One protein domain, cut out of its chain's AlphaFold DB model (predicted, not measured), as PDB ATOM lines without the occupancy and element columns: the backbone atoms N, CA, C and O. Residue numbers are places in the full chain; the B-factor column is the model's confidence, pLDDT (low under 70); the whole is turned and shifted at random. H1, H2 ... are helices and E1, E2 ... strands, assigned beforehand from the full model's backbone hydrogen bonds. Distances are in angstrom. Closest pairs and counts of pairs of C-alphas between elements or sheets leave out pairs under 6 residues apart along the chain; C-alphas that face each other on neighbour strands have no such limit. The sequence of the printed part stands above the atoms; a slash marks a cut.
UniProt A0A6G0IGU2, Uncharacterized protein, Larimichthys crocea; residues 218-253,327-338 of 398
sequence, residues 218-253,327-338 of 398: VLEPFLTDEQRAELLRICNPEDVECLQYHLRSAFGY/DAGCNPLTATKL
ATOM      1  N   VAL A 218     322.652 296.170 156.822       55.88
ATOM      2  CA  VAL A 218     322.056 297.510 156.788       55.88
ATOM      3  C   VAL A 218     320.799 297.456 155.922       55.88
ATOM      4  O   VAL A 218     320.845 297.084 154.745       55.88
ATOM      5  N   LEU A 219     319.667 297.807 156.523       62.94
ATOM      6  CA  LEU A 219     318.380 297.912 155.853       62.94
ATOM      7  C   LEU A 219     318.224 299.334 155.308       62.94
ATOM      8  O   LEU A 219     318.250 300.301 156.065       62.94
ATOM      9  N   GLU A 220     318.079 299.465 153.992       68.06
ATOM     10  CA  GLU A 220     317.720 300.732 153.352       68.06
ATOM     11  C   GLU A 220     316.240 300.718 152.964       68.06
ATOM     12  O   GLU A 220     315.728 299.673 152.548       68.06
ATOM     13  N   PRO A 221     315.536 301.860 153.031       74.56
ATOM     14  CA  PRO A 221     314.200 301.959 152.465       74.56
ATOM     15  C   PRO A 221     314.231 301.615 150.969       74.56
ATOM     16  O   PRO A 221     315.199 301.897 150.249       74.56
ATOM     17  N   PHE A 222     313.173 300.961 150.489       77.38
ATOM     18  CA  PHE A 222     313.108 300.527 149.095       77.38
ATOM     19  C   PHE A 222     313.160 301.720 148.122       77.38
ATOM     20  O   PHE A 222     313.888 301.675 147.120       77.38
ATOM     21  N   LEU A 223     312.426 302.782 148.464       80.19
ATOM     22  CA  LEU A 223     312.264 304.030 147.717       80.19
ATOM     23  C   LEU A 223     313.198 305.130 148.244       80.19
ATOM     24  O   LEU A 223     313.493 305.173 149.436       80.19
ATOM     25  N   THR A 224     313.620 306.046 147.368       84.25
ATOM     26  CA  THR A 224     314.242 307.310 147.806       84.25
ATOM     27  C   THR A 224     313.184 308.264 148.368       84.25
ATOM     28  O   THR A 224     312.004 308.149 148.032       84.25
ATOM     29  N   ASP A 225     313.586 309.237 149.191       83.88
ATOM     30  CA  ASP A 225     312.649 310.201 149.796       83.88
ATOM     31  C   ASP A 225     311.877 311.016 148.745       83.88
ATOM     32  O   ASP A 225     310.691 311.292 148.910       83.88
ATOM     33  N   GLU A 226     312.520 311.325 147.618       85.56
ATOM     34  CA  GLU A 226     311.891 311.995 146.474       85.56
ATOM     35  C   GLU A 226     310.825 311.108 145.814       85.56
ATOM     36  O   GLU A 226     309.698 311.544 145.591       85.56
ATOM     37  N   GLN A 227     311.145 309.833 145.562       83.81
ATOM     38  CA  GLN A 227     310.198 308.870 144.987       83.81
ATOM     39  C   GLN A 227     309.024 308.607 145.927       83.81
ATOM     40  O   GLN A 227     307.886 308.466 145.484       83.81
ATOM     41  N   ARG A 228     309.295 308.568 147.232       84.88
ATOM     42  CA  ARG A 228     308.273 308.448 148.267       84.88
ATOM     43  C   ARG A 228     307.338 309.656 148.259       84.88
ATOM     44  O   ARG A 228     306.128 309.467 148.329       84.88
ATOM     45  N   ALA A 229     307.873 310.871 148.153       87.06
ATOM     46  CA  ALA A 229     307.065 312.085 148.099       87.06
ATOM     47  C   ALA A 229     306.180 312.138 146.842       87.06
ATOM     48  O   ALA A 229     305.014 312.507 146.951       87.06
ATOM     49  N   GLU A 230     306.685 311.725 145.676       87.25
ATOM     50  CA  GLU A 230     305.866 311.651 144.457       87.25
ATOM     51  C   GLU A 230     304.794 310.555 144.541       87.25
ATOM     52  O   GLU A 230     303.647 310.786 144.165       87.25
ATOM     53  N   LEU A 231     305.114 309.385 145.105       87.12
ATOM     54  CA  LEU A 231     304.122 308.324 145.310       87.12
ATOM     55  C   LEU A 231     303.014 308.750 146.277       87.12
ATOM     56  O   LEU A 231     301.850 308.465 146.016       87.12
ATOM     57  N   LEU A 232     303.357 309.481 147.340       88.75
ATOM     58  CA  LEU A 232     302.385 310.030 148.292       88.75
ATOM     59  C   LEU A 232     301.538 311.174 147.713       88.75
ATOM     60  O   LEU A 232     300.487 311.485 148.264       88.75
ATOM     61  N   ARG A 233     301.967 311.811 146.613       88.62
ATOM     62  CA  ARG A 233     301.127 312.772 145.875       88.62
ATOM     63  C   ARG A 233     300.092 312.084 144.988       88.62
ATOM     64  O   ARG A 233     299.082 312.703 144.668       88.62
ATOM     65  N   ILE A 234     300.363 310.853 144.559       88.38
ATOM     66  CA  ILE A 234     299.538 310.118 143.589       88.38
ATOM     67  C   ILE A 234     298.593 309.135 144.294       88.38
ATOM     68  O   ILE A 234     297.436 309.013 143.900       88.38
ATOM     69  N   CYS A 235     299.072 308.452 145.332       89.62
ATOM     70  CA  CYS A 235     298.355 307.403 146.049       89.62
ATOM     71  C   CYS A 235     298.289 307.707 147.549       89.62
ATOM     72  O   CYS A 235     299.223 308.271 148.120       89.62
ATOM     73  N   ASN A 236     297.222 307.251 148.212       88.62
ATOM     74  CA  ASN A 236     297.164 307.275 149.671       88.62
ATOM     75  C   ASN A 236     298.181 306.284 150.268       88.62
ATOM     76  O   ASN A 236     298.481 305.259 149.649       88.62
ATOM     77  N   PRO A 237     298.691 306.534 151.489       84.38
ATOM     78  CA  PRO A 237     299.676 305.657 152.128       84.38
ATOM     79  C   PRO A 237     299.133 304.260 152.481       84.38
ATOM     80  O   PRO A 237     299.919 303.331 152.673       84.38
ATOM     81  N   GLU A 238     297.809 304.124 152.575       84.00
ATOM     82  CA  GLU A 238     297.104 302.877 152.899       84.00
ATOM     83  C   GLU A 238     296.769 302.048 151.645       84.00
ATOM     84  O   GLU A 238     296.623 300.828 151.729       84.00
ATOM     85  N   ASP A 239     296.729 302.678 150.463       88.69
ATOM     86  CA  ASP A 239     296.344 302.039 149.201       88.69
ATOM     87  C   ASP A 239     297.526 301.270 148.586       88.69
ATOM     88  O   ASP A 239     298.184 301.717 147.637       88.69
ATOM     89  N   VAL A 240     297.796 300.073 149.117       85.50
ATOM     90  CA  VAL A 240     298.908 299.209 148.676       85.50
ATOM     91  C   VAL A 240     298.842 298.848 147.190       85.50
ATOM     92  O   VAL A 240     299.883 298.710 146.552       85.50
ATOM     93  N   GLU A 241     297.646 298.744 146.611       86.44
ATOM     94  CA  GLU A 241     297.464 298.415 145.192       86.44
ATOM     95  C   GLU A 241     297.852 299.579 144.275       86.44
ATOM     96  O   GLU A 241     298.559 299.372 143.288       86.44
ATOM     97  N   CYS A 242     297.463 300.806 144.636       88.88
ATOM     98  CA  CYS A 242     297.848 302.020 143.912       88.88
ATOM     99  C   CYS A 242     299.370 302.199 143.954       88.88
ATOM    100  O   CYS A 242     300.020 302.397 142.923       88.88
ATOM    101  N   LEU A 243     299.955 302.031 145.145       87.38
ATOM    102  CA  LEU A 243     301.396 302.126 145.347       87.38
ATOM    103  C   LEU A 243     302.152 301.050 144.551       87.38
ATOM    104  O   LEU A 243     303.107 301.375 143.845       87.38
ATOM    105  N   GLN A 244     301.721 299.787 144.600       86.12
ATOM    106  CA  GLN A 244     302.345 298.702 143.832       86.12
ATOM    107  C   GLN A 244     302.184 298.879 142.322       86.12
ATOM    108  O   GLN A 244     303.115 298.571 141.579       86.12
ATOM    109  N   TYR A 245     301.041 299.381 141.854       86.00
ATOM    110  CA  TYR A 245     300.804 299.641 140.437       86.00
ATOM    111  C   TYR A 245     301.785 300.684 139.892       86.00
ATOM    112  O   TYR A 245     302.500 300.418 138.920       86.00
ATOM    113  N   HIS A 246     301.895 301.834 140.561       86.69
ATOM    114  CA  HIS A 246     302.816 302.887 140.141       86.69
ATOM    115  C   HIS A 246     304.275 302.449 140.245       86.69
ATOM    116  O   HIS A 246     305.066 302.716 139.340       86.69
ATOM    117  N   LEU A 247     304.622 301.690 141.279       84.94
ATOM    118  CA  LEU A 247     305.978 301.198 141.464       84.94
ATOM    119  C   LEU A 247     306.344 300.139 140.407       84.94
ATOM    120  O   LEU A 247     307.368 300.270 139.739       84.94
ATOM    121  N   ARG A 248     305.484 299.149 140.141       83.38
ATOM    122  CA  ARG A 248     305.696 298.170 139.054       83.38
ATOM    123  C   ARG A 248     305.765 298.840 137.680       83.38
ATOM    124  O   ARG A 248     306.565 298.425 136.845       83.38
ATOM    125  N   SER A 249     304.975 299.893 137.452       78.62
ATOM    126  CA  SER A 249     305.019 300.658 136.201       78.62
ATOM    127  C   SER A 249     306.334 301.431 136.031       78.62
ATOM    128  O   SER A 249     306.905 301.431 134.943       78.62
ATOM    129  N   ALA A 250     306.866 302.015 137.110       78.06
ATOM    130  CA  ALA A 250     308.092 302.812 137.091       78.06
ATOM    131  C   ALA A 250     309.363 301.957 136.954       78.06
ATOM    132  O   ALA A 250     310.290 302.332 136.239       78.06
ATOM    133  N   PHE A 251     309.413 300.794 137.611       70.19
ATOM    134  CA  PHE A 251     310.549 299.867 137.513       70.19
ATOM    135  C   PHE A 251     310.454 298.922 136.299       70.19
ATOM    136  O   PHE A 251     311.414 298.207 135.989       70.19
ATOM    137  N   GLY A 252     309.323 298.973 135.588       54.25
ATOM    138  CA  GLY A 252     308.961 298.092 134.488       54.25
ATOM    139  C   GLY A 252     308.705 296.656 134.952       54.25
ATOM    140  O   GLY A 252     309.201 296.209 135.986       54.25
ATOM    141  N   TYR A 253     307.994 295.876 134.134       45.97
ATOM    142  CA  TYR A 253     308.105 294.418 134.183       45.97
ATOM    143  C   TYR A 253     309.521 294.034 133.740       45.97
ATOM    144  O   TYR A 253     309.746 293.613 132.607       45.97
ATOM    145  N   ASP A 327     305.905 290.548 145.689       76.12
ATOM    146  CA  ASP A 327     304.989 290.065 146.716       76.12
ATOM    147  C   ASP A 327     303.686 290.877 146.709       76.12
ATOM    148  O   ASP A 327     303.682 292.112 146.718       76.12
ATOM    149  N   ALA A 328     302.550 290.178 146.686       72.75
ATOM    150  CA  ALA A 328     301.234 290.802 146.775       72.75
ATOM    151  C   ALA A 328     300.995 291.364 148.189       72.75
ATOM    152  O   ALA A 328     301.365 290.739 149.179       72.75
ATOM    153  N   GLY A 329     300.392 292.554 148.290       74.69
ATOM    154  CA  GLY A 329     300.041 293.176 149.578       74.69
ATOM    155  C   GLY A 329     301.197 293.779 150.396       74.69
ATOM    156  O   GLY A 329     300.954 294.310 151.474       74.69
ATOM    157  N   CYS A 330     302.439 293.746 149.905       80.94
ATOM    158  CA  CYS A 330     303.575 294.427 150.533       80.94
ATOM    159  C   CYS A 330     303.516 295.954 150.315       80.94
ATOM    160  O   CYS A 330     303.443 296.416 149.172       80.94
ATOM    161  N   ASN A 331     303.572 296.747 151.393       83.69
ATOM    162  CA  ASN A 331     303.579 298.209 151.294       83.69
ATOM    163  C   ASN A 331     304.994 298.722 150.946       83.69
ATOM    164  O   ASN A 331     305.916 298.564 151.751       83.69
ATOM    165  N   PRO A 332     305.195 299.383 149.790       79.62
ATOM    166  CA  PRO A 332     306.516 299.870 149.405       79.62
ATOM    167  C   PRO A 332     307.045 301.024 150.260       79.62
ATOM    168  O   PRO A 332     308.243 301.299 150.217       79.62
ATOM    169  N   LEU A 333     306.183 301.698 151.030       80.06
ATOM    170  CA  LEU A 333     306.571 302.786 151.931       80.06
ATOM    171  C   LEU A 333     307.269 302.280 153.199       80.06
ATOM    172  O   LEU A 333     308.042 303.022 153.802       80.06
ATOM    173  N   THR A 334     306.994 301.037 153.600       76.12
ATOM    174  CA  THR A 334     307.583 300.386 154.782       76.12
ATOM    175  C   THR A 334     308.547 299.259 154.414       76.12
ATOM    176  O   THR A 334     309.197 298.705 155.295       76.12
ATOM    177  N   ALA A 335     308.641 298.904 153.130       75.50
ATOM    178  CA  ALA A 335     309.541 297.867 152.652       75.50
ATOM    179  C   ALA A 335     311.006 298.320 152.720       75.50
ATOM    180  O   ALA A 335     311.375 299.398 152.234       75.50
ATOM    181  N   THR A 336     311.854 297.456 153.269       70.25
ATOM    182  CA  THR A 336     313.304 297.645 153.330       70.25
ATOM    183  C   THR A 336     314.017 296.639 152.427       70.25
ATOM    184  O   THR A 336     313.612 295.484 152.279       70.25
ATOM    185  N   LYS A 337     315.094 297.082 151.778       70.12
ATOM    186  CA  LYS A 337     315.999 296.248 150.983       70.12
ATOM    187  C   LYS A 337     317.364 296.184 151.655       70.12
ATOM    188  O   LYS A 337     317.793 297.130 152.311       70.12
ATOM    189  N   LEU A 338     318.065 295.074 151.456       62.97
ATOM    190  CA  LEU A 338     319.447 294.935 151.905       62.97
ATOM    191  C   LEU A 338     320.312 295.935 151.127       62.97
ATOM    192  O   LEU A 338     320.278 295.949 149.891       62.97
TER     193      LEU A 338
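Overview. This is residues 218 to 253 and 327 to 338 of the 398 residues of an uncharacterized protein of Larimichthys crocea (UniProt A0A6G0IGU2). A small ribbon of two strands, E1 and E2, makes one end of the longest axis, and two helices, H1 and H2, steeply tilted to each other, make the other. Residues 248 to 253 stick out. The 48 printed residues hold E1, H1, H2 and E2 in that order; the sheet is antiparallel, the class mixed. The whole is compact, with a radius of gyration of the C-alphas of 10.2 A, spanning 28 by 22 by 21 A.

Arrangement. Start at E1, residues 219 to 221: it is antiparallel to E2, residues 336 to 338, at 133 degrees, with N 220 and O 337 2.9 A apart, within hydrogen-bond range. Next come H1, residues 225 to 234, and H2, residues 240 to 251, close but not clearly touching; their closest C-alphas, Leu 231 and Leu 243, are 6.8 A apart. They run opposite ways at a steep tilt of 57 degrees. In both, every O i to N i+4 pair is within hydrogen-bond range. E1 and H2 are apart.

Along the chain. Find C-alpha 219 at (318.380, 297.912, 155.853), where E1 begins its 6.7 A. H1 runs 14.5 A, H2 16.1 A. E2, 6.9 A, ends at (319.447, 294.935, 151.905).

Size, cuts and confidence. Residues 254 to 326 are cut out, leaving 13.6 A between C-alphas 253 and 327. Both links printed whole are tight. Look for pLDDT under 70 at residues 218 to 220, 252 to 253 and 338.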